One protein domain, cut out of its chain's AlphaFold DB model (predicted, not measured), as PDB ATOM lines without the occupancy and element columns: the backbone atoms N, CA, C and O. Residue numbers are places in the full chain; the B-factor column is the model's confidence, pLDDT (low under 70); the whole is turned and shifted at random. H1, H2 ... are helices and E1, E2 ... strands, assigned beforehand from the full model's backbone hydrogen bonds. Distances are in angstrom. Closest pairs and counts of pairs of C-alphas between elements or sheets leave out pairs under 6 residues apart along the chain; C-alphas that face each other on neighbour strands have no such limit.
ATOM      1  N   VAL A 153       2.468 -36.889 -16.369       87.44
ATOM      2  CA  VAL A 153       1.275 -37.133 -15.542       87.44
ATOM      3  C   VAL A 153       0.750 -38.545 -15.787       87.44
ATOM      4  O   VAL A 153       0.684 -38.980 -16.937       87.44
ATOM      5  N   THR A 154       0.339 -39.240 -14.722       88.94
ATOM      6  CA  THR A 154      -0.454 -40.478 -14.800       88.94
ATOM      7  C   THR A 154      -1.935 -40.216 -14.534       88.94
ATOM      8  O   THR A 154      -2.295 -39.423 -13.661       88.94
ATOM      9  N   VAL A 155      -2.798 -40.929 -15.257       87.81
ATOM     10  CA  VAL A 155      -4.253 -40.969 -15.046       87.81
ATOM     11  C   VAL A 155      -4.618 -42.278 -14.341       87.81
ATOM     12  O   VAL A 155      -4.135 -43.335 -14.748       87.81
ATOM     13  N   ASP A 156      -5.435 -42.205 -13.287       82.62
ATOM     14  CA  ASP A 156      -5.900 -43.378 -12.528       82.62
ATOM     15  C   ASP A 156      -7.048 -44.147 -13.212       82.62
ATOM     16  O   ASP A 156      -7.599 -43.729 -14.233       82.62
ATOM     17  N   ASP A 157      -7.430 -45.278 -12.613       78.69
ATOM     18  CA  ASP A 157      -8.533 -46.145 -13.040       78.69
ATOM     19  C   ASP A 157      -9.922 -45.509 -12.887       78.69
ATOM     20  O   ASP A 157     -10.932 -46.077 -13.307       78.69
ATOM     21  N   ASN A 158      -9.995 -44.321 -12.288       73.50
ATOM     22  CA  ASN A 158     -11.204 -43.516 -12.171       73.50
ATOM     23  C   ASN A 158     -11.177 -42.312 -13.143       73.50
ATOM     24  O   ASN A 158     -12.127 -41.524 -13.181       73.50
ATOM     25  N   GLY A 159     -10.123 -42.182 -13.959       68.44
ATOM     26  CA  GLY A 159      -9.961 -41.142 -14.969       68.44
ATOM     27  C   GLY A 159      -9.529 -39.772 -14.435       68.44
ATOM     28  O   GLY A 159      -9.680 -38.792 -15.174       68.44
ATOM     29  N   ASN A 160      -9.018 -39.679 -13.199       77.25
ATOM     30  CA  ASN A 160      -8.498 -38.455 -12.563       77.25
ATOM     31  C   ASN A 160      -6.952 -38.394 -12.648       77.25
ATOM     32  O   ASN A 160      -6.309 -39.427 -12.864       77.25
ATOM     33  N   PRO A 161      -6.314 -37.215 -12.471       74.62
ATOM     34  CA  PRO A 161      -4.857 -37.133 -12.396       74.62
ATOM     35  C   PRO A 161      -4.368 -37.783 -11.100       74.62
ATOM     36  O   PRO A 161      -4.566 -37.246 -10.010       74.62
ATOM     37  N   SER A 162      -3.696 -38.923 -11.235       68.94
ATOM     38  CA  SER A 162      -3.199 -39.722 -10.116       68.94
ATOM     39  C   SER A 162      -1.971 -39.073  -9.470       68.94
ATOM     40  O   SER A 162      -1.931 -38.859  -8.256       68.94
ATOM     41  N   LYS A 163      -0.966 -38.718 -10.285       80.25
ATOM     42  CA  LYS A 163       0.246 -38.011  -9.849       80.25
ATOM     43  C   LYS A 163       0.932 -37.317 -11.034       80.25
ATOM     44  O   LYS A 163       0.984 -37.858 -12.137       80.25
ATOM     45  N   THR A 164       1.523 -36.150 -10.773       83.62
ATOM     46  CA  THR A 164       2.558 -35.553 -11.633       83.62
ATOM     47  C   THR A 164       3.932 -35.979 -11.124       83.62
ATOM     48  O   THR A 164       4.205 -35.922  -9.923       83.62
ATOM     49  N   PHE A 165       4.793 -36.407 -12.036       82.31
ATOM     50  CA  PHE A 165       6.160 -36.835 -11.782       82.31
ATOM     51  C   PHE A 165       7.134 -35.822 -12.391       82.31
ATOM     52  O   PHE A 165       6.938 -35.353 -13.511       82.31
ATOM     53  N   ASN A 166       8.191 -35.500 -11.647       82.19
ATOM     54  CA  ASN A 166       9.285 -34.633 -12.073       82.19
ATOM     55  C   ASN A 166      10.547 -35.504 -12.143       82.19
ATOM     56  O   ASN A 166      11.141 -35.753 -11.091       82.19
ATOM     57  N   PRO A 167      10.917 -36.035 -13.321       79.88
ATOM     58  CA  PRO A 167      12.053 -36.935 -13.423       79.88
ATOM     59  C   PRO A 167      13.369 -36.206 -13.124       79.88
ATOM     60  O   PRO A 167      13.543 -35.035 -13.458       79.88
ATOM     61  N   VAL A 168      14.301 -36.903 -12.470       77.31
ATOM     62  CA  VAL A 168      15.613 -36.351 -12.091       77.31
ATOM     63  C   VAL A 168      16.717 -37.294 -12.545       77.31
ATOM     64  O   VAL A 168      16.795 -38.442 -12.101       77.31
ATOM     65  N   LEU A 169      17.610 -36.795 -13.400       75.75
ATOM     66  CA  LEU A 169      18.839 -37.488 -13.772       75.75
ATOM     67  C   LEU A 169      19.807 -37.508 -12.581       75.75
ATOM     68  O   LEU A 169      20.299 -36.473 -12.137       75.75
ATOM     69  N   THR A 170      20.088 -38.703 -12.068       78.44
ATOM     70  CA  THR A 170      21.066 -38.944 -10.996       78.44
ATOM     71  C   THR A 170      22.169 -39.878 -11.490       78.44
ATOM     72  O   THR A 170      22.014 -40.528 -12.521       78.44
ATOM     73  N   THR A 171      23.276 -39.997 -10.757       79.31
ATOM     74  CA  THR A 171      24.327 -40.981 -11.069       79.31
ATOM     75  C   THR A 171      24.459 -41.964  -9.915       79.31
ATOM     76  O   THR A 171      25.001 -41.630  -8.862       79.31
ATOM     77  N   VAL A 172      23.983 -43.194 -10.113       74.31
ATOM     78  CA  VAL A 172      24.057 -44.271  -9.117       74.31
ATOM     79  C   VAL A 172      25.231 -45.174  -9.475       74.31
ATOM     80  O   VAL A 172      25.257 -45.782 -10.544       74.31
ATOM     81  N   SER A 173      26.235 -45.247  -8.597       70.81
ATOM     82  CA  SER A 173      27.441 -46.075  -8.787       70.81
ATOM     83  C   SER A 173      28.136 -45.858 -10.145       70.81
ATOM     84  O   SER A 173      28.532 -46.812 -10.810       70.81
ATOM     85  N   GLY A 174      28.238 -44.601 -10.588       76.94
ATOM     86  CA  GLY A 174      28.826 -44.230 -11.884       76.94
ATOM     87  C   GLY A 174      27.915 -44.427 -13.103       76.94
ATOM     88  O   GLY A 174      28.290 -44.021 -14.198       76.94
ATOM     89  N   THR A 175      26.715 -44.994 -12.935       71.56
ATOM     90  CA  THR A 175      25.736 -45.183 -14.020       71.56
ATOM     91  C   THR A 175      24.680 -44.069 -13.991       71.56
ATOM     92  O   THR A 175      23.999 -43.926 -12.966       71.56
ATOM     93  N   PRO A 176      24.481 -43.294 -15.076       74.06
ATOM     94  CA  PRO A 176      23.385 -42.330 -15.148       74.06
ATOM     95  C   PRO A 176      22.040 -43.064 -15.057       74.06
ATOM     96  O   PRO A 176      21.782 -44.018 -15.789       74.06
ATOM     97  N   SER A 177      21.210 -42.646 -14.107       75.19
ATOM     98  CA  SER A 177      19.980 -43.311 -13.679       75.19
ATOM     99  C   SER A 177      18.908 -42.257 -13.391       75.19
ATOM    100  O   SER A 177      19.070 -41.423 -12.498       75.19
ATOM    101  N   ALA A 178      17.806 -42.286 -14.139       74.25
ATOM    102  CA  ALA A 178      16.688 -41.372 -13.931       74.25
ATOM    103  C   ALA A 178      15.773 -41.864 -12.793       74.25
ATOM    104  O   ALA A 178      15.282 -42.994 -12.823       74.25
ATOM    105  N   VAL A 179      15.530 -41.008 -11.800       76.31
ATOM    106  CA  VAL A 179      14.494 -41.190 -10.769       76.31
ATOM    107  C   VAL A 179      13.172 -40.638 -11.308       76.31
ATOM    108  O   VAL A 179      13.191 -39.624 -12.000       76.31
ATOM    109  N   ASP A 180      12.043 -41.297 -11.016       79.62
ATOM    110  CA  ASP A 180      10.694 -40.923 -11.491       79.62
ATOM    111  C   ASP A 180      10.605 -40.720 -13.031       79.62
ATOM    112  O   ASP A 180       9.812 -39.924 -13.538       79.62
ATOM    113  N   ALA A 181      11.427 -41.478 -13.772       75.44
ATOM    114  CA  ALA A 181      11.591 -41.432 -15.226       75.44
ATOM    115  C   ALA A 181      10.275 -41.597 -16.008       75.44
ATOM    116  O   ALA A 181       9.462 -42.468 -15.692       75.44
ATOM    117  N   ALA A 182      10.107 -40.808 -17.072       77.44
ATOM    118  CA  ALA A 182       8.964 -40.921 -17.973       77.44
ATOM    119  C   ALA A 182       8.962 -42.262 -18.747       77.44
ATOM    120  O   ALA A 182      10.032 -42.775 -19.094       77.44
ATOM    121  N   PRO A 183       7.782 -42.844 -19.040       77.19
ATOM    122  CA  PRO A 183       7.666 -44.103 -19.775       77.19
ATOM    123  C   PRO A 183       8.229 -44.012 -21.202       77.19
ATOM    124  O   PRO A 183       8.382 -42.927 -21.774       77.19
ATOM    125  N   HIS A 184       8.513 -45.175 -21.798       75.38
ATOM    126  CA  HIS A 184       9.079 -45.279 -23.149       75.38
ATOM    127  C   HIS A 184       8.257 -44.501 -24.186       75.38
ATOM    128  O   HIS A 184       8.810 -43.748 -24.979       75.38
ATOM    129  N   ASP A 185       6.936 -44.600 -24.109       74.19
ATOM    130  CA  ASP A 185       5.995 -44.000 -25.055       74.19
ATOM    131  C   ASP A 185       5.977 -42.452 -25.023       74.19
ATOM    132  O   ASP A 185       5.412 -41.834 -25.923       74.19
ATOM    133  N   LEU A 186       6.632 -41.814 -24.039       74.12
ATOM    134  CA  LEU A 186       6.907 -40.365 -24.009       74.12
ATOM    135  C   LEU A 186       8.374 -40.014 -24.332       74.12
ATOM    136  O   LEU A 186       8.671 -38.875 -24.679       74.12
ATOM    137  N   THR A 187       9.295 -40.978 -24.237       72.44
ATOM    138  CA  THR A 187      10.756 -40.773 -24.344       72.44
ATOM    139  C   THR A 187      11.392 -41.408 -25.588       72.44
ATOM    140  O   THR A 187      12.587 -41.242 -25.830       72.44
ATOM    141  N   ALA A 188      10.617 -42.139 -26.392       70.19
ATOM    142  CA  ALA A 188      11.089 -42.833 -27.585       70.19
ATOM    143  C   ALA A 188      11.544 -41.882 -28.707       70.19
ATOM    144  O   ALA A 188      10.918 -40.867 -28.993       70.19
ATOM    145  N   SER A 189      12.593 -42.274 -29.431       70.50
ATOM    146  CA  SER A 189      12.981 -41.666 -30.715       70.50
ATOM    147  C   SER A 189      12.312 -42.332 -31.931       70.50
ATOM    148  O   SER A 189      12.433 -41.842 -33.056       70.50
ATOM    149  N   VAL A 190      11.623 -43.460 -31.717       77.38
ATOM    150  CA  VAL A 190      10.902 -44.232 -32.738       77.38
ATOM    151  C   VAL A 190       9.590 -44.739 -32.141       77.38
ATOM    152  O   VAL A 190       9.592 -45.593 -31.259       77.38
ATOM    153  N   TYR A 191       8.469 -44.240 -32.647       75.75
ATOM    154  CA  TYR A 191       7.125 -44.615 -32.217       75.75
ATOM    155  C   TYR A 191       6.586 -45.744 -33.094       75.75
ATOM    156  O   TYR A 191       6.445 -45.589 -34.309       75.75
ATOM    157  N   THR A 192       6.260 -46.881 -32.478       78.75
ATOM    158  CA  THR A 192       5.627 -48.016 -33.163       78.75
ATOM    159  C   THR A 192       4.114 -47.920 -32.997       78.75
ATOM    160  O   THR A 192       3.555 -48.353 -31.994       78.75
ATOM    161  N   ILE A 193       3.444 -47.323 -33.980       72.44
ATOM    162  CA  ILE A 193       1.996 -47.109 -33.979       72.44
ATOM    163  C   ILE A 193       1.320 -48.370 -34.529       72.44
ATOM    164  O   ILE A 193       1.323 -48.614 -35.737       72.44
ATOM    165  N   THR A 194       0.738 -49.173 -33.640       72.06
ATOM    166  CA  THR A 194      -0.044 -50.367 -33.991       72.06
ATOM    167  C   THR A 194      -1.534 -50.022 -34.063       72.06
ATOM    168  O   THR A 194      -2.216 -50.012 -33.040       72.06
ATOM    169  N   ASN A 195      -2.060 -49.744 -35.258       63.47
ATOM    170  CA  ASN A 195      -3.484 -49.448 -35.448       63.47
ATOM    171  C   ASN A 195      -4.179 -50.622 -36.154       63.47
ATOM    172  O   ASN A 195      -3.884 -50.912 -37.309       63.47
ATOM    173  N   HIS A 196      -5.052 -51.327 -35.429       65.50
ATOM    174  CA  HIS A 196      -5.844 -52.477 -35.902       65.50
ATOM    175  C   HIS A 196      -5.087 -53.502 -36.778       65.50
ATOM    176  O   HIS A 196      -5.599 -53.985 -37.782       65.50
ATOM    177  N   GLY A 197      -3.863 -53.856 -36.375       66.81
ATOM    178  CA  GLY A 197      -3.008 -54.825 -37.073       66.81
ATOM    179  C   GLY A 197      -1.975 -54.196 -38.012       66.81
ATOM    180  O   GLY A 197      -0.913 -54.784 -38.209       66.81
ATOM    181  N   HIS A 198      -2.205 -52.974 -38.502       63.78
ATOM    182  CA  HIS A 198      -1.190 -52.227 -39.239       63.78
ATOM    183  C   HIS A 198      -0.137 -51.663 -38.272       63.78
ATOM    184  O   HIS A 198      -0.442 -50.837 -37.408       63.78
ATOM    185  N   VAL A 199       1.120 -52.076 -38.441       76.00
ATOM    186  CA  VAL A 199       2.263 -51.602 -37.646       76.00
ATOM    187  C   VAL A 199       3.031 -50.552 -38.447       76.00
ATOM    188  O   VAL A 199       3.665 -50.879 -39.445       76.00
ATOM    189  N   SER A 200       2.989 -49.291 -38.012       75.25
ATOM    190  CA  SER A 200       3.746 -48.193 -38.626       75.25
ATOM    191  C   SER A 200       4.813 -47.666 -37.670       75.25
ATOM    192  O   SER A 200       4.494 -47.218 -36.570       75.25
ATOM    193  N   THR A 201       6.082 -47.693 -38.077       81.31
ATOM    194  CA  THR A 201       7.183 -47.088 -37.314       81.31
ATOM    195  C   THR A 201       7.424 -45.657 -37.787       81.31
ATOM    196  O   THR A 201       8.004 -45.444 -38.852       81.31
ATOM    197  N   SER A 202       7.012 -44.675 -36.989       76.69
ATOM    198  CA  SER A 202       7.310 -43.262 -37.231       76.69
ATOM    199  C   SER A 202       8.482 -42.821 -36.363       76.69
ATOM    200  O   SER A 202       8.469 -43.025 -35.154       76.69
ATOM    201  N   THR A 203       9.477 -42.156 -36.947       74.81
ATOM    202  CA  THR A 203      10.463 -41.410 -36.147       74.81
ATOM    203  C   THR A 203       9.960 -40.016 -35.770       74.81
ATOM    204  O   THR A 203      10.673 -39.307 -35.080       74.81
ATOM    205  N   GLY A 204       8.804 -39.569 -36.277       70.25
ATOM    206  CA  GLY A 204       8.330 -38.178 -36.210       70.25
ATOM    207  C   GLY A 204       7.916 -37.683 -34.811       70.25
ATOM    208  O   GLY A 204       8.346 -38.237 -33.803       70.25
ATOM    209  N   PRO A 205       7.087 -36.625 -34.734       71.50
ATOM    210  CA  PRO A 205       6.499 -36.183 -33.472       71.50
ATOM    211  C   PRO A 205       5.746 -37.327 -32.763       71.50
ATOM    212  O   PRO A 205       5.177 -38.181 -33.456       71.50
ATOM    213  N   PRO A 206       5.695 -37.343 -31.416       75.94
ATOM    214  CA  PRO A 206       4.961 -38.355 -30.670       75.94
ATOM    215  C   PRO A 206       3.491 -38.401 -31.106       75.94
ATOM    216  O   PRO A 206       2.901 -37.333 -31.330       75.94
ATOM    217  N   PRO A 207       2.878 -39.599 -31.185       81.75
ATOM    218  CA  PRO A 207       1.449 -39.726 -31.442       81.75
ATOM    219  C   PRO A 207       0.637 -38.972 -30.380       81.75
ATOM    220  O   PRO A 207       1.102 -38.740 -29.263       81.75
ATOM    221  N   ASN A 208      -0.596 -38.591 -30.720       87.38
ATOM    222  CA  ASN A 208      -1.505 -37.983 -29.750       87.38
ATOM    223  C   ASN A 208      -1.707 -38.942 -28.559       87.38
ATOM    224  O   ASN A 208      -1.991 -40.117 -28.801       87.38
ATOM    225  N   PRO A 209      -1.586 -38.472 -27.305       87.38
ATOM    226  CA  PRO A 209      -1.608 -39.347 -26.141       87.38
ATOM    227  C   PRO A 209      -2.990 -39.993 -25.975       87.38
ATOM    228  O   PRO A 209      -4.020 -39.314 -25.981       87.38
ATOM    229  N   THR A 210      -3.008 -41.317 -25.841       87.38
ATOM    230  CA  THR A 210      -4.214 -42.151 -25.726       87.38
ATOM    231  C   THR A 210      -4.281 -42.852 -24.380       87.38
ATOM    232  O   THR A 210      -3.248 -43.204 -23.814       87.38
ATOM    233  N   ALA A 211      -5.495 -43.145 -23.913       85.25
ATOM    234  CA  ALA A 211      -5.673 -44.066 -22.797       85.25
ATOM    235  C   ALA A 211      -5.164 -45.467 -23.174       85.25
ATOM    236  O   ALA A 211      -5.542 -46.015 -24.210       85.25
ATOM    237  N   THR A 212      -4.334 -46.055 -22.312       80.81
ATOM    238  CA  THR A 212      -3.865 -47.444 -22.418       80.81
ATOM    239  C   THR A 212      -5.033 -48.421 -22.271       80.81
ATOM    240  O   THR A 212      -5.094 -49.423 -22.978       80.81
ATOM    241  N   ASN A 213      -5.990 -48.096 -21.395       76.62
ATOM    242  CA  ASN A 213      -7.217 -48.858 -21.179       76.62
ATOM    243  C   ASN A 213      -8.441 -47.978 -21.473       76.62
ATOM    244  O   ASN A 213      -8.788 -47.093 -20.692       76.62
ATOM    245  N   ALA A 214      -9.152 -48.249 -22.571       71.06
ATOM    246  CA  ALA A 214     -10.323 -47.461 -22.980       71.06
ATOM    247  C   ALA A 214     -11.520 -47.535 -22.002       71.06
ATOM    248  O   ALA A 214     -12.385 -46.667 -22.035       71.06
ATOM    249  N   ALA A 215     -11.579 -48.553 -21.133       72.94
ATOM    250  CA  ALA A 215     -12.668 -48.735 -20.166       72.94
ATOM    251  C   ALA A 215     -12.486 -47.914 -18.875       72.94
ATOM    252  O   ALA A 215     -13.452 -47.358 -18.358       72.94
ATOM    253  N   SER A 216     -11.258 -47.835 -18.360       77.19
ATOM    254  CA  SER A 216     -10.890 -47.105 -17.136       77.19
ATOM    255  C   SER A 216     -10.379 -45.688 -17.418       77.19
ATOM    256  O   SER A 216     -10.476 -44.813 -16.565       77.19
ATOM    257  N   ASN A 217      -9.932 -45.420 -18.650       83.00
ATOM    258  CA  ASN A 217      -9.263 -44.187 -19.084       83.00
ATOM    259  C   ASN A 217      -7.868 -43.981 -18.457       83.00
ATOM    260  O   ASN A 217      -7.362 -42.858 -18.471       83.00
ATOM    261  N   GLU A 218      -7.238 -45.054 -17.965       86.06
ATOM    262  CA  GLU A 218      -5.842 -45.068 -17.496       86.06
ATOM    263  C   GLU A 218      -4.859 -44.790 -18.635       86.06
ATOM    264  O   GLU A 218      -5.059 -45.237 -19.768       86.06
ATOM    265  N   GLY A 219      -3.757 -44.120 -18.309       86.75
ATOM    266  CA  GLY A 219      -2.696 -43.780 -19.251       86.75
ATOM    267  C   GLY A 219      -1.781 -42.692 -18.696       86.75
ATOM    268  O   GLY A 219      -1.774 -42.413 -17.495       86.75
ATOM    269  N   PHE A 220      -0.991 -42.080 -19.572       86.44
ATOM    270  CA  PHE A 220      -0.005 -41.064 -19.209       86.44
ATOM    271  C   PHE A 220       0.207 -40.061 -20.351       86.44
ATOM    272  O   PHE A 220      -0.057 -40.361 -21.515       86.44
ATOM    273  N   PHE A 221       0.693 -38.865 -20.020       87.06
ATOM    274  CA  PHE A 221       1.005 -37.809 -20.990       87.06
ATOM    275  C   PHE A 221       2.068 -36.835 -20.445       87.06
ATOM    276  O   PHE A 221       2.240 -36.701 -19.231       87.06
ATOM    277  N   SER A 222       2.788 -36.150 -21.336       85.44
ATOM    278  CA  SER A 222       3.689 -35.037 -21.002       85.44
ATOM    279  C   SER A 222       2.882 -33.816 -20.539       85.44
ATOM    280  O   SER A 222       1.850 -33.484 -21.129       85.44
ATOM    281  N   ARG A 223       3.297 -33.141 -19.453       86.25
ATOM    282  CA  ARG A 223       2.570 -31.962 -18.950       86.25
ATOM    283  C   ARG A 223       2.623 -30.853 -20.004       86.25
ATOM    284  O   ARG A 223       3.699 -30.436 -20.407       86.25
ATOM    285  N   CYS A 224       1.460 -30.334 -20.392       87.56
ATOM    286  CA  CYS A 224       1.387 -29.232 -21.344       87.56
ATOM    287  C   CYS A 224       1.935 -27.920 -20.755       87.56
ATOM    288  O   CYS A 224       1.542 -27.507 -19.657       87.56
ATOM    289  N   TYR A 225       2.786 -27.252 -21.536       86.19
ATOM    290  CA  TYR A 225       3.331 -25.921 -21.278       86.19
ATOM    291  C   TYR A 225       3.070 -25.016 -22.492       86.19
ATOM    292  O   TYR A 225       3.893 -24.887 -23.398       86.19
ATOM    293  N   ASN A 226       1.898 -24.385 -22.536       86.81
ATOM    294  CA  ASN A 226       1.498 -23.492 -23.623       86.81
ATOM    295  C   ASN A 226       0.622 -22.341 -23.108       86.81
ATOM    296  O   ASN A 226      -0.602 -22.433 -23.060       86.81
ATOM    297  N   LYS A 227       1.263 -21.224 -22.749       83.38
ATOM    298  CA  LYS A 227       0.575 -20.033 -22.216       83.38
ATOM    299  C   LYS A 227       0.233 -19.006 -23.299       83.38
ATOM    300  O   LYS A 227      -0.793 -18.345 -23.193       83.38
ATOM    301  N   ASN A 228       1.077 -18.907 -24.334       84.62
ATOM    302  CA  ASN A 228       1.061 -17.826 -25.334       84.62
ATOM    303  C   ASN A 228       1.196 -18.314 -26.799       84.62
ATOM    304  O   ASN A 228       1.363 -17.492 -27.696       84.62
ATOM    305  N   GLY A 229       1.210 -19.627 -27.060       84.50
ATOM    306  CA  GLY A 229       1.333 -20.182 -28.413       84.50
ATOM    307  C   GLY A 229       0.055 -20.029 -29.256       84.50
ATOM    308  O   GLY A 229      -1.000 -19.677 -28.726       84.50
ATOM    309  N   PRO A 230       0.105 -20.337 -30.567       86.38
ATOM    310  CA  PRO A 230      -0.982 -20.035 -31.507       86.38
ATOM    311  C   PRO A 230      -2.320 -20.704 -31.160       86.38
ATOM    312  O   PRO A 230      -3.369 -20.135 -31.439       86.38
ATOM    313  N   TYR A 231      -2.293 -21.873 -30.511       88.25
ATOM    314  CA  TYR A 231      -3.482 -22.613 -30.061       88.25
ATOM    315  C   TYR A 231      -3.623 -22.646 -28.529       88.25
ATOM    316  O   TYR A 231      -4.219 -23.569 -27.981       88.25
ATOM    317  N   ALA A 232      -3.053 -21.667 -27.817       88.00
ATOM    318  CA  ALA A 232      -3.088 -21.641 -26.356       88.00
ATOM    319  C   ALA A 232      -4.532 -21.710 -25.789       88.00
ATOM    320  O   ALA A 232      -5.450 -21.086 -26.335       88.00
ATOM    321  N   PRO A 233      -4.753 -22.462 -24.692       92.00
ATOM    322  CA  PRO A 233      -3.745 -23.161 -23.892       92.00
ATOM    323  C   PRO A 233      -3.468 -24.617 -24.306       92.00
ATOM    324  O   PRO A 233      -2.801 -25.326 -23.558       92.00
ATOM    325  N   LEU A 234      -3.992 -25.095 -25.441       91.69
ATOM    326  CA  LEU A 234      -3.898 -26.500 -25.861       91.69
ATOM    327  C   LEU A 234      -2.475 -26.888 -26.302       91.69
ATOM    328  O   LEU A 234      -1.831 -26.135 -27.032       91.69
ATOM    329  N   CYS A 235      -2.022 -28.086 -25.922       88.75
ATOM    330  CA  CYS A 235      -0.841 -28.736 -26.512       88.75
ATOM    331  C   CYS A 235      -1.246 -29.914 -27.404       88.75
ATOM    332  O   CYS A 235      -0.858 -29.970 -28.570       88.75
ATOM    333  N   ARG A 236      -2.053 -30.845 -26.867       90.38
ATOM    334  CA  ARG A 236      -2.513 -32.045 -27.583       90.38
ATOM    335  C   ARG A 236      -4.043 -32.083 -27.723       90.38
ATOM    336  O   ARG A 236      -4.727 -31.636 -26.801       90.38
ATOM    337  N   PRO A 237      -4.608 -32.647 -28.812       91.56
ATOM    338  CA  PRO A 237      -3.940 -33.187 -30.005       91.56
ATOM    339  C   PRO A 237      -3.089 -32.156 -30.762       91.56
ATOM    340  O   PRO A 237      -3.291 -30.957 -30.616       91.56
ATOM    341  N   SER A 238      -2.128 -32.596 -31.569       88.00
ATOM    342  CA  SER A 238      -1.331 -31.660 -32.377       88.00
ATOM    343  C   SER A 238      -2.162 -31.061 -33.529       88.00
ATOM    344  O   SER A 238      -3.097 -31.695 -34.025       88.00
ATOM    345  N   TYR A 239      -1.817 -29.851 -33.980       89.06
ATOM    346  CA  TYR A 239      -2.497 -29.155 -35.087       89.06
ATOM    347  C   TYR A 239      -2.631 -30.031 -36.348       89.06
ATOM    348  O   TYR A 239      -1.647 -30.614 -36.801       89.06
ATOM    349  N   ASN A 240      -3.847 -30.120 -36.907       89.38
ATOM    350  CA  ASN A 240      -4.208 -30.954 -38.067       89.38
ATOM    351  C   ASN A 240      -3.836 -32.449 -37.945       89.38
ATOM    352  O   ASN A 240      -3.805 -33.164 -38.948       89.38
ATOM    353  N   SER A 241      -3.574 -32.952 -36.735       89.00
ATOM    354  CA  SER A 241      -3.334 -34.381 -36.517       89.00
ATOM    355  C   SER A 241      -4.609 -35.212 -36.699       89.00
ATOM    356  O   SER A 241      -5.730 -34.703 -36.606       89.00
ATOM    357  N   THR A 242      -4.440 -36.510 -36.955       89.12
ATOM    358  CA  THR A 242      -5.543 -37.470 -37.037       89.12
ATOM    359  C   THR A 242      -5.833 -38.105 -35.675       89.12
ATOM    360  O   THR A 242      -4.926 -38.567 -34.977       89.12
ATOM    361  N   ILE A 243      -7.114 -38.176 -35.311       90.69
ATOM    362  CA  ILE A 243      -7.628 -38.992 -34.203       90.69
ATOM    363  C   ILE A 243      -8.575 -40.057 -34.762       90.69
ATOM    364  O   ILE A 243      -9.412 -39.773 -35.622       90.69
ATOM    365  N   TYR A 244      -8.414 -41.300 -34.313       89.75
ATOM    366  CA  TYR A 244      -9.140 -42.446 -34.854       89.75
ATOM    367  C   TYR A 244     -10.354 -42.810 -34.006       89.75
ATOM    368  O   TYR A 244     -10.294 -42.768 -32.776       89.75
ATOM    369  N   THR A 245     -11.448 -43.202 -34.657       89.19
ATOM    370  CA  THR A 245     -12.623 -43.712 -33.947       89.19
ATOM    371  C   THR A 245     -12.309 -45.001 -33.179       89.19
ATOM    372  O   THR A 245     -11.483 -45.808 -33.598       89.19
ATOM    373  N   GLY A 246     -12.966 -45.183 -32.031       85.44
ATOM    374  CA  GLY A 246     -12.778 -46.325 -31.126       85.44
ATOM    375  C   GLY A 246     -11.743 -46.114 -30.013       85.44
ATOM    376  O   GLY A 246     -11.733 -46.887 -29.060       85.44
ATOM    377  N   ASN A 247     -10.928 -45.056 -30.086       87.75
ATOM    378  CA  ASN A 247      -9.903 -44.738 -29.087       87.75
ATOM    379  C   ASN A 247     -10.300 -43.538 -28.206       87.75
ATOM    380  O   ASN A 247     -10.958 -42.601 -28.666       87.75
ATOM    381  N   THR A 248      -9.820 -43.524 -26.959       90.81
ATOM    382  CA  THR A 248      -9.870 -42.347 -26.077       90.81
ATOM    383  C   THR A 248      -8.546 -41.589 -26.146       90.81
ATOM    384  O   THR A 248      -7.496 -42.163 -25.853       90.81
ATOM    385  N   TYR A 249      -8.594 -40.302 -26.494       91.69
ATOM    386  CA  TYR A 249      -7.432 -39.406 -26.547       91.69
ATOM    387  C   TYR A 249      -7.476 -38.395 -25.403       91.69
ATOM    388  O   TYR A 249      -8.546 -37.895 -25.056       91.69
ATOM    389  N   TYR A 250      -6.318 -38.037 -24.854       92.00
ATOM    390  CA  TYR A 250      -6.216 -36.933 -23.906       92.00
ATOM    391  C   TYR A 250      -6.019 -35.615 -24.660       92.00
ATOM    392  O   TYR A 250      -4.995 -35.387 -25.304       92.00
ATOM    393  N   ILE A 251      -7.008 -34.731 -24.554       93.06
ATOM    394  CA  ILE A 251      -6.859 -33.317 -24.900       93.06
ATOM    395  C   ILE A 251      -6.111 -32.668 -23.738       93.06
ATOM    396  O   ILE A 251      -6.612 -32.734 -22.619       93.06
ATOM    397  N   THR A 252      -4.941 -32.068 -23.962       92.19
ATOM    398  CA  THR A 252      -4.100 -31.490 -22.895       92.19
ATOM    399  C   THR A 252      -3.952 -29.979 -23.050       92.19
ATOM    400  O   THR A 252      -3.865 -29.460 -24.164       92.19
ATOM    401  N   TRP A 253      -3.913 -29.264 -21.926       91.88
ATOM    402  CA  TRP A 253      -3.730 -27.813 -21.873       91.88
ATOM    403  C   TRP A 253      -2.876 -27.380 -20.685       91.88
ATOM    404  O   TRP A 253      -2.743 -28.105 -19.699       91.88
ATOM    405  N   ASP A 254      -2.324 -26.172 -20.763       90.12
ATOM    406  CA  ASP A 254      -1.526 -25.594 -19.687       90.12
ATOM    407  C   ASP A 254      -2.408 -25.299 -18.456       90.12
ATOM    408  O   ASP A 254      -3.257 -24.397 -18.509       90.12
ATOM    409  N   PRO A 255      -2.241 -26.021 -17.330       87.56
ATOM    410  CA  PRO A 255      -3.109 -25.859 -16.166       87.56
ATOM    411  C   PRO A 255      -2.925 -24.499 -15.476       87.56
ATOM    412  O   PRO A 255      -3.789 -24.096 -14.695       87.56
ATOM    413  N   ASP A 256      -1.842 -23.765 -15.769       87.62
ATOM    414  CA  ASP A 256      -1.599 -22.448 -15.189       87.62
ATOM    415  C   ASP A 256      -2.288 -21.316 -15.964       87.62
ATOM    416  O   ASP A 256      -2.451 -20.226 -15.413       87.62
ATOM    417  N   TYR A 257      -2.721 -21.543 -17.213       86.81
ATOM    418  CA  TYR A 257      -3.376 -20.520 -18.042       86.81
ATOM    419  C   TYR A 257      -4.614 -19.926 -17.349       86.81
ATOM    420  O   TYR A 257      -4.778 -18.707 -17.266       86.81
ATOM    421  N   TYR A 258      -5.442 -20.789 -16.754       81.81
ATOM    422  CA  TYR A 258      -6.668 -20.402 -16.052       81.81
ATOM    423  C   TYR A 258      -6.461 -20.044 -14.566       81.81
ATOM    424  O   TYR A 258      -7.425 -19.661 -13.899       81.81
ATOM    425  N   ASN A 259      -5.231 -20.100 -14.023       79.38
ATOM    426  CA  ASN A 259      -4.984 -19.755 -12.610       79.38
ATOM    427  C   ASN A 259      -5.371 -18.300 -12.287       79.38
ATOM    428  O   ASN A 259      -5.824 -18.036 -11.176       79.38
ATOM    429  N   LYS A 260      -5.251 -17.369 -13.247       67.75
ATOM    430  CA  LYS A 260      -5.698 -15.974 -13.068       67.75
ATOM    431  C   LYS A 260      -7.209 -15.893 -12.824       67.75
ATOM    432  O   LYS A 260      -7.627 -15.261 -11.863       67.75
ATOM    433  N   SER A 261      -8.010 -16.589 -13.636       66.38
ATOM    434  CA  SER A 261      -9.469 -16.653 -13.475       66.38
ATOM    435  C   SER A 261      -9.861 -17.291 -12.140       66.38
ATOM    436  O   SER A 261     -10.664 -16.724 -11.403       66.38
ATOM    437  N   ALA A 262      -9.237 -18.417 -11.775       62.06
ATOM    438  CA  ALA A 262      -9.481 -19.078 -10.490       62.06
ATOM    439  C   ALA A 262      -9.147 -18.177  -9.281       62.06
ATOM    440  O   ALA A 262      -9.887 -18.171  -8.298       62.06
ATOM    441  N   ALA A 263      -8.068 -17.390  -9.363       62.06
ATOM    442  CA  ALA A 263      -7.667 -16.452  -8.314       62.06
ATOM    443  C   ALA A 263      -8.658 -15.286  -8.143       62.06
ATOM    444  O   ALA A 263      -8.957 -14.912  -7.014       62.06
ATOM    445  N   THR A 264      -9.210 -14.740  -9.233       62.22
ATOM    446  CA  THR A 264     -10.246 -13.691  -9.165       62.22
ATOM    447  C   THR A 264     -11.555 -14.193  -8.545       62.22
ATOM    448  O   THR A 264     -12.263 -13.424  -7.900       62.22
ATOM    449  N   LEU A 265     -11.879 -15.476  -8.726       66.12
ATOM    450  CA  LEU A 265     -13.171 -16.061  -8.348       66.12
ATOM    451  C   LEU A 265     -13.198 -16.723  -6.960       66.12
ATOM    452  O   LEU A 265     -14.267 -17.131  -6.515       66.12
ATOM    453  N   ASN A 266     -12.046 -16.885  -6.291       68.69
ATOM    454  CA  ASN A 266     -11.895 -17.681  -5.058       68.69
ATOM    455  C   ASN A 266     -12.480 -19.113  -5.150       68.69
ATOM    456  O   ASN A 266     -12.812 -19.729  -4.138       68.69
ATOM    457  N   SER A 267     -12.606 -19.651  -6.367       71.88
ATOM    458  CA  SER A 267     -13.336 -20.887  -6.672       71.88
ATOM    459  C   SER A 267     -12.549 -21.779  -7.636       71.88
ATOM    460  O   SER A 267     -11.644 -21.335  -8.347       71.88
ATOM    461  N   THR A 268     -12.885 -23.068  -7.670       81.88
ATOM    462  CA  THR A 268     -12.316 -24.016  -8.632       81.88
ATOM    463  C   THR A 268     -12.876 -23.750 -10.024       81.88
ATOM    464  O   THR A 268     -14.029 -24.064 -10.291       81.88
ATOM    465  N   TYR A 269     -12.049 -23.217 -10.920       87.31
ATOM    466  CA  TYR A 269     -12.404 -23.067 -12.330       87.31
ATOM    467  C   TYR A 269     -12.488 -24.441 -13.018       87.31
ATOM    468  O   TYR A 269     -11.591 -25.276 -12.851       87.31
ATOM    469  N   PHE A 270     -13.544 -24.672 -13.795       88.94
ATOM    470  CA  PHE A 270     -13.816 -25.911 -14.525       88.94
ATOM    471  C   PHE A 270     -13.706 -25.695 -16.038       88.94
ATOM    472  O   PHE A 270     -14.013 -24.621 -16.549       88.94
ATOM    473  N   ILE A 271     -13.300 -26.736 -16.759       91.00
ATOM    474  CA  ILE A 271     -13.206 -26.780 -18.217       91.00
ATOM    475  C   ILE A 271     -14.159 -27.853 -18.744       91.00
ATOM    476  O   ILE A 271     -14.169 -28.972 -18.223       91.00
ATOM    477  N   SER A 272     -14.934 -27.531 -19.778       91.81
ATOM    478  CA  SER A 272     -15.595 -28.515 -20.644       91.81
ATOM    479  C   SER A 272     -14.987 -28.473 -22.049       91.81
ATOM    480  O   SER A 272     -14.330 -27.500 -22.437       91.81
ATOM    481  N   VAL A 273     -15.175 -29.550 -22.812       92.50
ATOM    482  CA  VAL A 273     -14.731 -29.637 -24.208       92.50
ATOM    483  C   VAL A 273     -15.929 -29.427 -25.123       92.50
ATOM    484  O   VAL A 273     -16.938 -30.124 -25.012       92.50
ATOM    485  N   ARG A 274     -15.790 -28.493 -26.064       92.38
ATOM    486  CA  ARG A 274     -16.702 -28.314 -27.192       92.38
ATOM    487  C   ARG A 274     -16.014 -28.750 -28.478       92.38
ATOM    488  O   ARG A 274     -14.881 -28.351 -28.752       92.38
ATOM    489  N   LEU A 275     -16.737 -29.522 -29.274       93.00
ATOM    490  CA  LEU A 275     -16.373 -29.911 -30.624       93.00
ATOM    491  C   LEU A 275     -17.296 -29.181 -31.599       93.00
ATOM    492  O   LEU A 275     -18.517 -29.333 -31.541       93.00
ATOM    493  N   ASP A 276     -16.712 -28.399 -32.499       91.81
ATOM    494  CA  ASP A 276     -17.394 -27.829 -33.660       91.81
ATOM    495  C   ASP A 276     -16.956 -28.585 -34.929       91.81
ATOM    496  O   ASP A 276     -15.894 -29.207 -34.962       91.81
ATOM    497  N   TYR A 277     -17.765 -28.553 -35.987       90.31
ATOM    498  CA  TYR A 277     -17.424 -29.100 -37.304       90.31
ATOM    499  C   TYR A 277     -17.739 -28.072 -38.399       90.31
ATOM    500  O   TYR A 277     -18.673 -27.279 -38.265       90.31
ATOM    501  N   LEU A 278     -16.993 -28.092 -39.507       84.69
ATOM    502  CA  LEU A 278     -17.274 -27.211 -40.645       84.69
ATOM    503  C   LEU A 278     -18.391 -27.794 -41.522       84.69
ATOM    504  O   LEU A 278     -18.246 -28.875 -42.099       84.69
ATOM    505  N   ASN A 279     -19.506 -27.080 -41.661       84.19
ATOM    506  CA  ASN A 279     -20.600 -27.510 -42.523       84.19
ATOM    507  C   ASN A 279     -20.390 -27.043 -43.967       84.19
ATOM    508  O   ASN A 279     -20.708 -25.907 -44.304       84.19
ATOM    509  N   THR A 280     -19.933 -27.932 -44.849       81.12
ATOM    510  CA  THR A 280     -19.629 -27.617 -46.261       81.12
ATOM    511  C   THR A 280     -20.806 -27.072 -47.082       81.12
ATOM    512  O   THR A 280     -20.587 -26.516 -48.152       81.12
ATOM    513  N   THR A 281     -22.051 -27.210 -46.611       83.38
ATOM    514  CA  THR A 281     -23.246 -26.649 -47.272       83.38
ATOM    515  C   THR A 281     -23.512 -25.183 -46.907       83.38
ATOM    516  O   THR A 281     -24.092 -24.470 -47.717       83.38
ATOM    517  N   SER A 282     -23.106 -24.722 -45.716       82.75
ATOM    518  CA  SER A 282     -23.283 -23.322 -45.270       82.75
ATOM    519  C   SER A 282     -21.968 -22.562 -45.063       82.75
ATOM    520  O   SER A 282     -21.991 -21.353 -44.880       82.75
ATOM    521  N   ASN A 283     -20.825 -23.253 -45.114       80.56
ATOM    522  CA  ASN A 283     -19.482 -22.757 -44.785       80.56
ATOM    523  C   ASN A 283     -19.324 -22.207 -43.353       80.56
ATOM    524  O   ASN A 283     -18.353 -21.518 -43.049       80.56
ATOM    525  N   GLU A 284     -20.237 -22.569 -42.451       86.00
ATOM    526  CA  GLU A 284     -20.211 -22.181 -41.041       86.00
ATOM    527  C   GLU A 284     -19.733 -23.330 -40.146       86.00
ATOM    528  O   GLU A 284     -19.982 -24.510 -40.419       86.00
ATOM    529  N   PHE A 285     -19.081 -22.981 -39.036       80.69
ATOM    530  CA  PHE A 285     -18.786 -23.923 -37.961       80.69
ATOM    531  C   PHE A 285     -20.039 -24.146 -37.112       80.69
ATOM    532  O   PHE A 285     -20.492 -23.240 -36.413       80.69
ATOM    533  N   MET A 286     -20.583 -25.360 -37.157       84.62
ATOM    534  CA  MET A 286     -21.716 -25.771 -36.330       84.62
ATOM    535  C   MET A 286     -21.264 -26.668 -35.180       84.62
ATOM    536  O   MET A 286     -20.284 -27.402 -35.294       84.62
ATOM    537  N   LEU A 287     -22.017 -26.626 -34.080       85.56
ATOM    538  CA  LEU A 287     -21.790 -27.490 -32.928       85.56
ATOM    539  C   LEU A 287     -21.929 -28.964 -33.333       85.56
ATOM    540  O   LEU A 287     -22.948 -29.357 -33.904       85.56
ATOM    541  N   LEU A 288     -20.911 -29.764 -33.019       83.94
ATOM    542  CA  LEU A 288     -20.957 -31.223 -33.101       83.94
ATOM    543  C   LEU A 288     -21.433 -31.798 -31.766       83.94
ATOM    544  O   LEU A 288     -22.414 -32.532 -31.724       83.94
ATOM    545  N   GLU A 289     -20.743 -31.429 -30.684       86.19
ATOM    546  CA  GLU A 289     -21.024 -31.873 -29.318       86.19
ATOM    547  C   GLU A 289     -20.396 -30.900 -28.307       86.19
ATOM    548  O   GLU A 289     -19.242 -30.497 -28.460       86.19
ATOM    549  N   THR A 290     -21.131 -30.538 -27.256       83.19
ATOM    550  CA  THR A 290     -20.544 -29.998 -26.019       83.19
ATOM    551  C   THR A 290     -20.589 -31.125 -25.003       83.19
ATOM    552  O   THR A 290     -21.653 -31.704 -24.797       83.19
ATOM    553  N   VAL A 291     -19.461 -31.459 -24.377       84.31
ATOM    554  CA  VAL A 291     -19.425 -32.559 -23.412       84.31
ATOM    555  C   VAL A 291     -19.844 -32.044 -22.034       84.31
ATOM    556  O   VAL A 291     -19.090 -31.320 -21.386       84.31
ATOM    557  N   ASP A 292     -21.024 -32.459 -21.559       78.50
ATOM    558  CA  ASP A 292     -21.628 -32.022 -20.280       78.50
ATOM    559  C   ASP A 292     -20.751 -32.290 -19.039       78.50
ATOM    560  O   ASP A 292     -20.946 -31.708 -17.966       78.50
ATOM    561  N   ARG A 293     -19.767 -33.190 -19.158       85.81
ATOM    562  CA  ARG A 293     -18.790 -33.474 -18.106       85.81
ATOM    563  C   ARG A 293     -17.694 -32.410 -18.106       85.81
ATOM    564  O   ARG A 293     -16.832 -32.406 -18.976       85.81
ATOM    565  N   SER A 294     -17.660 -31.586 -17.064       87.00
ATOM    566  CA  SER A 294     -16.547 -30.667 -16.807       87.00
ATOM    567  C   SER A 294     -15.489 -31.268 -15.870       87.00
ATOM    568  O   SER A 294     -15.794 -32.128 -15.035       87.00
ATOM    569  N   VAL A 295     -14.249 -30.785 -15.972       89.31
ATOM    570  CA  VAL A 295     -13.116 -31.152 -15.103       89.31
ATOM    571  C   VAL A 295     -12.410 -29.901 -14.559       89.31
ATOM    572  O   VAL A 295     -12.413 -28.873 -15.232       89.31
ATOM    573  N   PRO A 296     -11.802 -29.923 -13.358       89.31
ATOM    574  CA  PRO A 296     -11.028 -28.790 -12.849       89.31
ATOM    575  C   PRO A 296      -9.894 -28.375 -13.799       89.31
ATOM    576  O   PRO A 296      -9.090 -29.206 -14.215       89.31
ATOM    577  N   ALA A 297      -9.756 -27.076 -14.078       88.19
ATOM    578  CA  ALA A 297      -8.746 -26.548 -15.005       88.19
ATOM    579  C   ALA A 297      -7.303 -26.926 -14.622       88.19
ATOM    580  O   ALA A 297      -6.458 -27.117 -15.496       88.19
ATOM    581  N   LYS A 298      -7.051 -27.103 -13.316       86.81
ATOM    582  CA  LYS A 298      -5.770 -27.537 -12.738       86.81
ATOM    583  C   LYS A 298      -5.344 -28.958 -13.127       86.81
ATOM    584  O   LYS A 298      -4.189 -29.298 -12.902       86.81
ATOM    585  N   TRP A 299      -6.238 -29.787 -13.672       88.25
ATOM    586  CA  TRP A 299      -5.881 -31.131 -14.141       88.25
ATOM    587  C   TRP A 299      -5.026 -31.088 -15.414       88.25
ATOM    588  O   TRP A 299      -4.176 -31.951 -15.594       88.25
ATOM    589  N   GLY A 300      -5.216 -30.085 -16.280       89.31
ATOM    590  CA  GLY A 300      -4.446 -29.937 -17.521       89.31
ATOM    591  C   GLY A 300      -4.789 -30.944 -18.627       89.31
ATOM    592  O   GLY A 300      -4.085 -30.986 -19.635       89.31
ATOM    593  N   TYR A 301      -5.838 -31.762 -18.469       91.50
ATOM    594  CA  TYR A 301      -6.298 -32.683 -19.510       91.50
ATOM    595  C   TYR A 301      -7.789 -33.040 -19.417       91.50
ATOM    596  O   TYR A 301      -8.417 -32.945 -18.359       91.50
ATOM    597  N   PHE A 302      -8.331 -33.527 -20.536       91.31
ATOM    598  CA  PHE A 302      -9.649 -34.144 -20.646       91.31
ATOM    599  C   PHE A 302      -9.590 -35.397 -21.546       91.31
ATOM    600  O   PHE A 302      -9.132 -35.290 -22.685       91.31
ATOM    601  N   PRO A 303     -10.057 -36.576 -21.092       91.38
ATOM    602  CA  PRO A 303     -10.169 -37.763 -21.938       91.38
ATOM    603  C   PRO A 303     -11.411 -37.674 -22.841       91.38
ATOM    604  O   PRO A 303     -12.543 -37.715 -22.357       91.38
ATOM    605  N   LEU A 304     -11.201 -37.569 -24.153       91.62
ATOM    606  CA  LEU A 304     -12.245 -37.606 -25.177       91.62
ATOM    607  C   LEU A 304     -12.310 -38.997 -25.820       91.62
ATOM    608  O   LEU A 304     -11.380 -39.400 -26.521       91.62
ATOM    609  N   ALA A 305     -13.426 -39.700 -25.630       91.00
ATOM    610  CA  ALA A 305     -13.730 -40.940 -26.342       91.00
ATOM    611  C   ALA A 305     -14.198 -40.628 -27.774       91.00
ATOM    612  O   ALA A 305     -15.253 -40.024 -27.977       91.00
ATOM    613  N   VAL A 306     -13.427 -41.025 -28.789       90.56
ATOM    614  CA  VAL A 306     -13.725 -40.701 -30.193       90.56
ATOM    615  C   VAL A 306     -14.661 -41.757 -30.781       90.56
ATOM    616  O   VAL A 306     -14.265 -42.725 -31.422       90.56
ATOM    617  N   GLU A 307     -15.952 -41.583 -30.541       88.94
ATOM    618  CA  GLU A 307     -17.021 -42.413 -31.108       88.94
ATOM    619  C   GLU A 307     -17.343 -42.070 -32.577       88.94
ATOM    620  O   GLU A 307     -17.071 -40.966 -33.052       88.94
ATOM    621  N   GLY A 308     -18.030 -42.978 -33.283       84.12
ATOM    622  CA  GLY A 308     -18.461 -42.778 -34.676       84.12
ATOM    623  C   GLY A 308     -19.409 -41.590 -34.910       84.12
ATOM    624  O   GLY A 308     -19.452 -41.069 -36.023       84.12
ATOM    625  N   LYS A 309     -20.109 -41.097 -33.873       86.81
ATOM    626  CA  LYS A 309     -20.926 -39.865 -33.936       86.81
ATOM    627  C   LYS A 309     -20.120 -38.652 -34.421       86.81
ATOM    628  O   LYS A 309     -20.629 -37.840 -35.192       86.81
ATOM    629  N   HIS A 310     -18.832 -38.585 -34.069       87.12
ATOM    630  CA  HIS A 310     -17.950 -37.472 -34.426       87.12
ATOM    631  C   HIS A 310     -17.636 -37.390 -35.927       87.12
ATOM    632  O   HIS A 310     -17.146 -36.365 -36.400       87.12
ATOM    633  N   LEU A 311     -17.948 -38.435 -36.703       85.38
ATOM    634  CA  LEU A 311     -17.845 -38.412 -38.161       85.38
ATOM    635  C   LEU A 311     -19.050 -37.746 -38.852       85.38
ATOM    636  O   LEU A 311     -19.038 -37.609 -40.069       85.38
ATOM    637  N   LYS A 312     -20.099 -37.336 -38.118       80.81
ATOM    638  CA  LYS A 312     -21.255 -36.576 -38.640       80.81
ATOM    639  C   LYS A 312     -21.835 -37.148 -39.952       80.81
ATOM    640  O   LYS A 312     -21.972 -36.447 -40.955       80.81
ATOM    641  N   ASN A 313     -22.172 -38.438 -39.939       75.25
ATOM    642  CA  ASN A 313     -22.676 -39.231 -41.077       75.25
ATOM    643  C   ASN A 313     -21.695 -39.432 -42.258       75.25
ATOM    644  O   ASN A 313     -22.064 -40.060 -43.249       75.25
ATOM    645  N   GLN A 314     -20.447 -38.965 -42.175       75.94
ATOM    646  CA  GLN A 314     -19.415 -39.226 -43.182       75.94
ATOM    647  C   GLN A 314     -18.755 -40.588 -42.913       75.94
ATOM    648  O   GLN A 314     -18.349 -40.894 -41.798       75.94
ATOM    649  N   HIS A 315     -18.612 -41.439 -43.932       71.31
ATOM    650  CA  HIS A 315     -18.163 -42.829 -43.723       71.31
ATOM    651  C   HIS A 315     -16.651 -43.011 -43.470       71.31
ATOM    652  O   HIS A 315     -16.215 -44.137 -43.216       71.31
ATOM    653  N   LYS A 316     -15.832 -41.956 -43.582       80.69
ATOM    654  CA  LYS A 316     -14.359 -42.065 -43.535       80.69
ATOM    655  C   LYS A 316     -13.679 -41.025 -42.652       80.69
ATOM    656  O   LYS A 316     -12.952 -41.417 -41.749       80.69
ATOM    657  N   THR A 317     -13.893 -39.738 -42.912       86.50
ATOM    658  CA  THR A 317     -13.138 -38.631 -42.302       86.50
ATOM    659  C   THR A 317     -14.027 -37.409 -42.109       86.50
ATOM    660  O   THR A 317     -14.758 -37.082 -43.041       86.50
ATOM    661  N   ASN A 318     -13.901 -36.720 -40.972       89.56
ATOM    662  CA  ASN A 318     -14.539 -35.432 -40.678       89.56
ATOM    663  C   ASN A 318     -13.518 -34.456 -40.069       89.56
ATOM    664  O   ASN A 318     -12.714 -34.848 -39.223       89.56
ATOM    665  N   ASN A 319     -13.578 -33.181 -40.453       91.38
ATOM    666  CA  ASN A 319     -12.706 -32.138 -39.909       91.38
ATOM    667  C   ASN A 319     -13.436 -31.409 -38.775       91.38
ATOM    668  O   ASN A 319     -14.455 -30.753 -39.010       91.38
ATOM    669  N   ILE A 320     -12.898 -31.510 -37.559       91.75
ATOM    670  CA  ILE A 320     -13.465 -30.891 -36.359       91.75
ATOM    671  C   ILE A 320     -12.531 -29.811 -35.808       91.75
ATOM    672  O   ILE A 320     -11.326 -29.810 -36.064       91.75
ATOM    673  N   THR A 321     -13.079 -28.908 -35.007       92.81
ATOM    674  CA  THR A 321     -12.318 -27.960 -34.193       92.81
ATOM    675  C   THR A 321     -12.617 -28.195 -32.716       92.81
ATOM    676  O   THR A 321     -13.759 -28.121 -32.263       92.81
ATOM    677  N   ILE A 322     -11.565 -28.492 -31.954       93.75
ATOM    678  CA  ILE A 322     -11.611 -28.661 -30.502       93.75
ATOM    679  C   ILE A 322     -11.481 -27.281 -29.862       93.75
ATOM    680  O   ILE A 322     -10.559 -26.530 -30.180       93.75
ATOM    681  N   THR A 323     -12.382 -26.950 -28.941       93.38
ATOM    682  CA  THR A 323     -12.308 -25.726 -28.138       93.38
ATOM    683  C   THR A 323     -12.541 -26.048 -26.665       93.38
ATOM    684  O   THR A 323     -13.463 -26.791 -26.324       93.38
ATOM    685  N   LEU A 324     -11.750 -25.444 -25.781       92.62
ATOM    686  CA  LEU A 324     -11.988 -25.475 -24.341       92.62
ATOM    687  C   LEU A 324     -12.923 -24.336 -23.930       92.62
ATOM    688  O   LEU A 324     -12.700 -23.174 -24.285       92.62
ATOM    689  N   MET A 325     -13.943 -24.674 -23.148       91.12
ATOM    690  CA  MET A 325     -14.878 -23.730 -22.541       91.12
ATOM    691  C   MET A 325     -14.627 -23.671 -21.036       91.12
ATOM    692  O   MET A 325     -14.530 -24.707 -20.383       91.12
ATOM    693  N   GLY A 326     -14.474 -22.462 -20.498       89.06
ATOM    694  CA  GLY A 326     -14.171 -22.213 -19.091       89.06
ATOM    695  C   GLY A 326     -15.396 -21.767 -18.296       89.06
ATOM    696  O   GLY A 326     -16.122 -20.873 -18.731       89.06
ATOM    697  N   HIS A 327     -15.607 -22.369 -17.126       88.31
ATOM    698  CA  HIS A 327     -16.816 -22.236 -16.312       88.31
ATOM    699  C   HIS A 327     -16.480 -22.132 -14.818       88.31
ATOM    700  O   HIS A 327     -15.628 -22.862 -14.312       88.31
ATOM    701  N   ASP A 328     -17.215 -21.305 -14.077       86.19
ATOM    702  CA  ASP A 328     -17.031 -21.167 -12.620       86.19
ATOM    703  C   ASP A 328     -17.783 -22.259 -11.836       86.19
ATOM    704  O   ASP A 328     -17.491 -22.528 -10.671       86.19
ATOM    705  N   VAL A 329     -18.773 -22.884 -12.485       83.44
ATOM    706  CA  VAL A 329     -19.679 -23.885 -11.914       83.44
ATOM    707  C   VAL A 329     -19.493 -25.213 -12.641       83.44
ATOM    708  O   VAL A 329     -19.508 -25.274 -13.873       83.44
ATOM    709  N   LYS A 330     -19.348 -26.292 -11.864       84.56
ATOM    710  CA  LYS A 330     -19.189 -27.654 -12.377       84.56
ATOM    711  C   LYS A 330     -20.384 -28.052 -13.252       84.56
ATOM    712  O   LYS A 330     -21.525 -27.982 -12.811       84.56
ATOM    713  N   ASN A 331     -20.089 -28.529 -14.459       83.31
ATOM    714  CA  ASN A 331     -21.036 -28.998 -15.478       83.31
ATOM    715  C   ASN A 331     -22.033 -27.914 -15.944       83.31
ATOM    716  O   ASN A 331     -23.145 -28.222 -16.365       83.31
ATOM    717  N   SER A 332     -21.637 -26.639 -15.885       81.00
ATOM    718  CA  SER A 332     -22.340 -25.560 -16.586       81.00
ATOM    719  C   SER A 332     -22.052 -25.608 -18.090       81.00
ATOM    720  O   SER A 332     -20.928 -25.881 -18.495       81.00
ATOM    721  N   ILE A 333     -23.048 -25.258 -18.909       75.25
ATOM    722  CA  ILE A 333     -22.884 -25.007 -20.354       75.25
ATOM    723  C   ILE A 333     -22.572 -23.516 -20.612       75.25
ATOM    724  O   ILE A 333     -21.904 -23.172 -21.588       75.25
ATOM    725  N   ALA A 334     -22.999 -22.616 -19.718       79.88
ATOM    726  CA  ALA A 334     -22.677 -21.191 -19.792       79.88
ATOM    727  C   ALA A 334     -21.191 -20.976 -19.465       79.88
ATOM    728  O   ALA A 334     -20.743 -21.341 -18.372       79.88
ATOM    729  N   TYR A 335     -20.440 -20.434 -20.425       82.25
ATOM    730  CA  TYR A 335     -18.987 -20.263 -20.375       82.25
ATOM    731  C   TYR A 335     -18.599 -18.792 -20.196       82.25
ATOM    732  O   TYR A 335     -19.201 -17.899 -20.787       82.25
ATOM    733  N   ASN A 336     -17.545 -18.564 -19.414       83.06
ATOM    734  CA  ASN A 336     -16.981 -17.245 -19.116       83.06
ATOM    735  C   ASN A 336     -15.699 -16.963 -19.917       83.06
ATOM    736  O   ASN A 336     -15.281 -15.816 -20.045       83.06
ATOM    737  N   ASN A 337     -15.054 -18.006 -20.447       85.56
ATOM    738  CA  ASN A 337     -13.857 -17.911 -21.283       85.56
ATOM    739  C   ASN A 337     -13.878 -19.027 -22.346       85.56
ATOM    740  O   ASN A 337     -14.443 -20.096 -22.107       85.56
ATOM    741  N   LYS A 338     -13.259 -18.788 -23.505       88.69
ATOM    742  CA  LYS A 338     -13.188 -19.706 -24.652       88.69
ATOM    743  C   LYS A 338     -11.745 -19.727 -25.171       88.69
ATOM    744  O   LYS A 338     -11.173 -18.662 -25.385       88.69
ATOM    745  N   SER A 339     -11.151 -20.906 -25.373       88.81
ATOM    746  CA  SER A 339      -9.813 -21.003 -25.986       88.81
ATOM    747  C   SER A 339      -9.824 -20.655 -27.476       88.81
ATOM    748  O   SER A 339     -10.874 -20.648 -28.125       88.81
ATOM    749  N   THR A 340      -8.637 -20.474 -28.058       90.38
ATOM    750  CA  THR A 340      -8.479 -20.591 -29.513       90.38
ATOM    751  C   THR A 340      -8.956 -21.982 -29.972       90.38
ATOM    752  O   THR A 340      -8.670 -22.968 -29.281       90.38
ATOM    753  N   PRO A 341      -9.685 -22.100 -31.100       91.31
ATOM    754  CA  PRO A 341     -10.065 -23.393 -31.663       91.31
ATOM    755  C   PRO A 341      -8.866 -24.089 -32.325       91.31
ATOM    756  O   PRO A 341      -8.141 -23.495 -33.124       91.31
ATOM    757  N   LEU A 342      -8.695 -25.374 -32.028       93.44
ATOM    758  CA  LEU A 342      -7.653 -26.248 -32.565       93.44
ATOM    759  C   LEU A 342      -8.262 -27.207 -33.609       93.44
ATOM    760  O   LEU A 342      -9.083 -28.046 -33.231       93.44
ATOM    761  N   PRO A 343      -7.896 -27.131 -34.900       92.19
ATOM    762  CA  PRO A 343      -8.386 -28.066 -35.912       92.19
ATOM    763  C   PRO A 343      -7.698 -29.437 -35.817       92.19
ATOM    764  O   PRO A 343      -6.474 -29.532 -35.694       92.19
ATOM    765  N   VAL A 344      -8.507 -30.497 -35.893       93.06
ATOM    766  CA  VAL A 344      -8.112 -31.911 -35.784       93.06
ATOM    767  C   VAL A 344      -8.973 -32.739 -36.750       93.06
ATOM    768  O   VAL A 344     -10.150 -32.441 -36.960       93.06
ATOM    769  N   VAL A 345      -8.409 -33.787 -37.352       91.69
ATOM    770  CA  VAL A 345      -9.131 -34.659 -38.293       91.69
ATOM    771  C   VAL A 345      -9.593 -35.926 -37.576       91.69
ATOM    772  O   VAL A 345      -8.772 -36.729 -37.138       91.69
ATOM    773  N   VAL A 346     -10.905 -36.151 -37.492       91.62
ATOM    774  CA  VAL A 346     -11.457 -37.452 -37.087       91.62
ATOM    775  C   VAL A 346     -11.430 -38.379 -38.294       91.62
ATOM    776  O   VAL A 346     -11.906 -38.012 -39.367       91.62
ATOM    777  N   SER A 347     -10.929 -39.598 -38.124       90.19
ATOM    778  CA  SER A 347     -10.966 -40.637 -39.155       90.19
ATOM    779  C   SER A 347     -11.479 -41.948 -38.578       90.19
ATOM    780  O   SER A 347     -11.172 -42.296 -37.441       90.19
ATOM    781  N   ASN A 348     -12.176 -42.744 -39.386       86.56
ATOM    782  CA  ASN A 348     -12.184 -44.183 -39.141       86.56
ATOM    783  C   ASN A 348     -10.739 -44.710 -39.255       86.56
ATOM    784  O   ASN A 348      -9.987 -44.232 -40.115       86.56
TER     785      ASN A 348
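What this domain is: This is residues 153 to 348 of the 489 residues of an uncharacterized protein of Metarhizium rileyi (strain RCEF 4871) (UniProt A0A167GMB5). Look first for a sandwich, the strongly twisted five-strand sheet E9 E15 E14 E11 E12 partly face to face with the smaller sheet E8 E10 E13, their strands crossed. Beyond the smaller sheet lies a third, small sheet, E2 E1 E7, and the hairpins E3-E4 and E5-E6 reach away from the sandwich as two separate arms. The printed part has 196 residues with three named helices and fifteen named strands, in the order E1 E2 E3 E4 H1 E5 E6 E7 E8 E9 E10 H2 E11 E12 E13 H3 E14 E15, and its class is mostly strand. The five-strand sheet is mixed and the other sheets are antiparallel. The whole is compact, with a radius of gyration of the C-alphas of 17.9 A and spans of 65 by 49 by 31 A.

How they stand to each other: Start at E14, residues 317 to 327, an inner strand of the largest sheet. On it pairs E11, residues 270 to 279, antiparallel, with N 274 and O 323 at 2.9 A. E12, residues 284 to 290, is an edge strand and forms a hairpin with E11, N 277 and O 286 at 2.9 A. E15, residues 342 to 347, forms a hairpin with E14, N 344 and O 320 at 2.9 A. The other edge strand, E9, residues 242 to 244, is parallel to E15, N 243 and O 345 at 2.9 A. The helix H3, residues 308 to 311, is on this sheet at a height of 5.6 A, over none of its strands; its closest C-alphas to E14 are those of Leu 311 and Asn 318, 5.1 A. Now find E10, residues 248 to 253, between E13, residues 301 to 305, and E8, residues 234 to 236. It is antiparallel to both, with N 251 and O 302 at 2.9 A and N 235 and O 252 at 2.9 A. This sheet and the largest form the sandwich, two sheets face to face, 8.4 A centre to centre where they face each other, with strands at 52 degrees. E7, residues 219 to 222, comes closest to E10 at the C-alphas of Phe 221 and Tyr 250, 7.8 A. E1, residues 153 to 155, is antiparallel to E7, N 155 and O 219 at 2.9 A, and forms a hairpin with E2, residues 161 to 165, N 162 and O 154 at 2.8 A. E2 runs on into E3, residues 168 to 172, at 54 degrees; E3 forms a hairpin with E4, residues 175 to 179, N 170 and O 177 at 2.9 A. H1, residues 184 to 187, only grazes the sheet E2 E1 E7. E5, residues 191 to 195, and E6, residues 198 to 202, form a hairpin, N 193 and O 200 at 2.8 A. H2, residues 259 to 265, is only just not on the largest sheet, with 4 pairs of C-alphas within 10 A. Every O i to N i+4 pair is within hydrogen-bond range in H2; H1 and H3 are too short for such a pair.

Where its parts are: Find C-alpha 153 at (1.275, -37.133, -15.542), where E1 begins. E14 runs 30.9 A from C-alpha 317 at (-13.138, -38.631, -42.302) to C-alpha 327, and E11 28.9 A. E12 is 16.9 A, E10 16.3 A and E15 16.2 A long, E15 ending at C-alpha 347 at (-10.966, -40.637, -39.155).

The domain as a whole: The C-alphas of Ser 173 and Thr 281 are the two farthest apart, 66.5 A. The printed part has no cut. The links E6 to E7, E7 to E8 and E14 to E15 are long. The mean pLDDT of the printed part is 82.9; residues 159, 162, 195 to 198 and 260 to 266 are under 70.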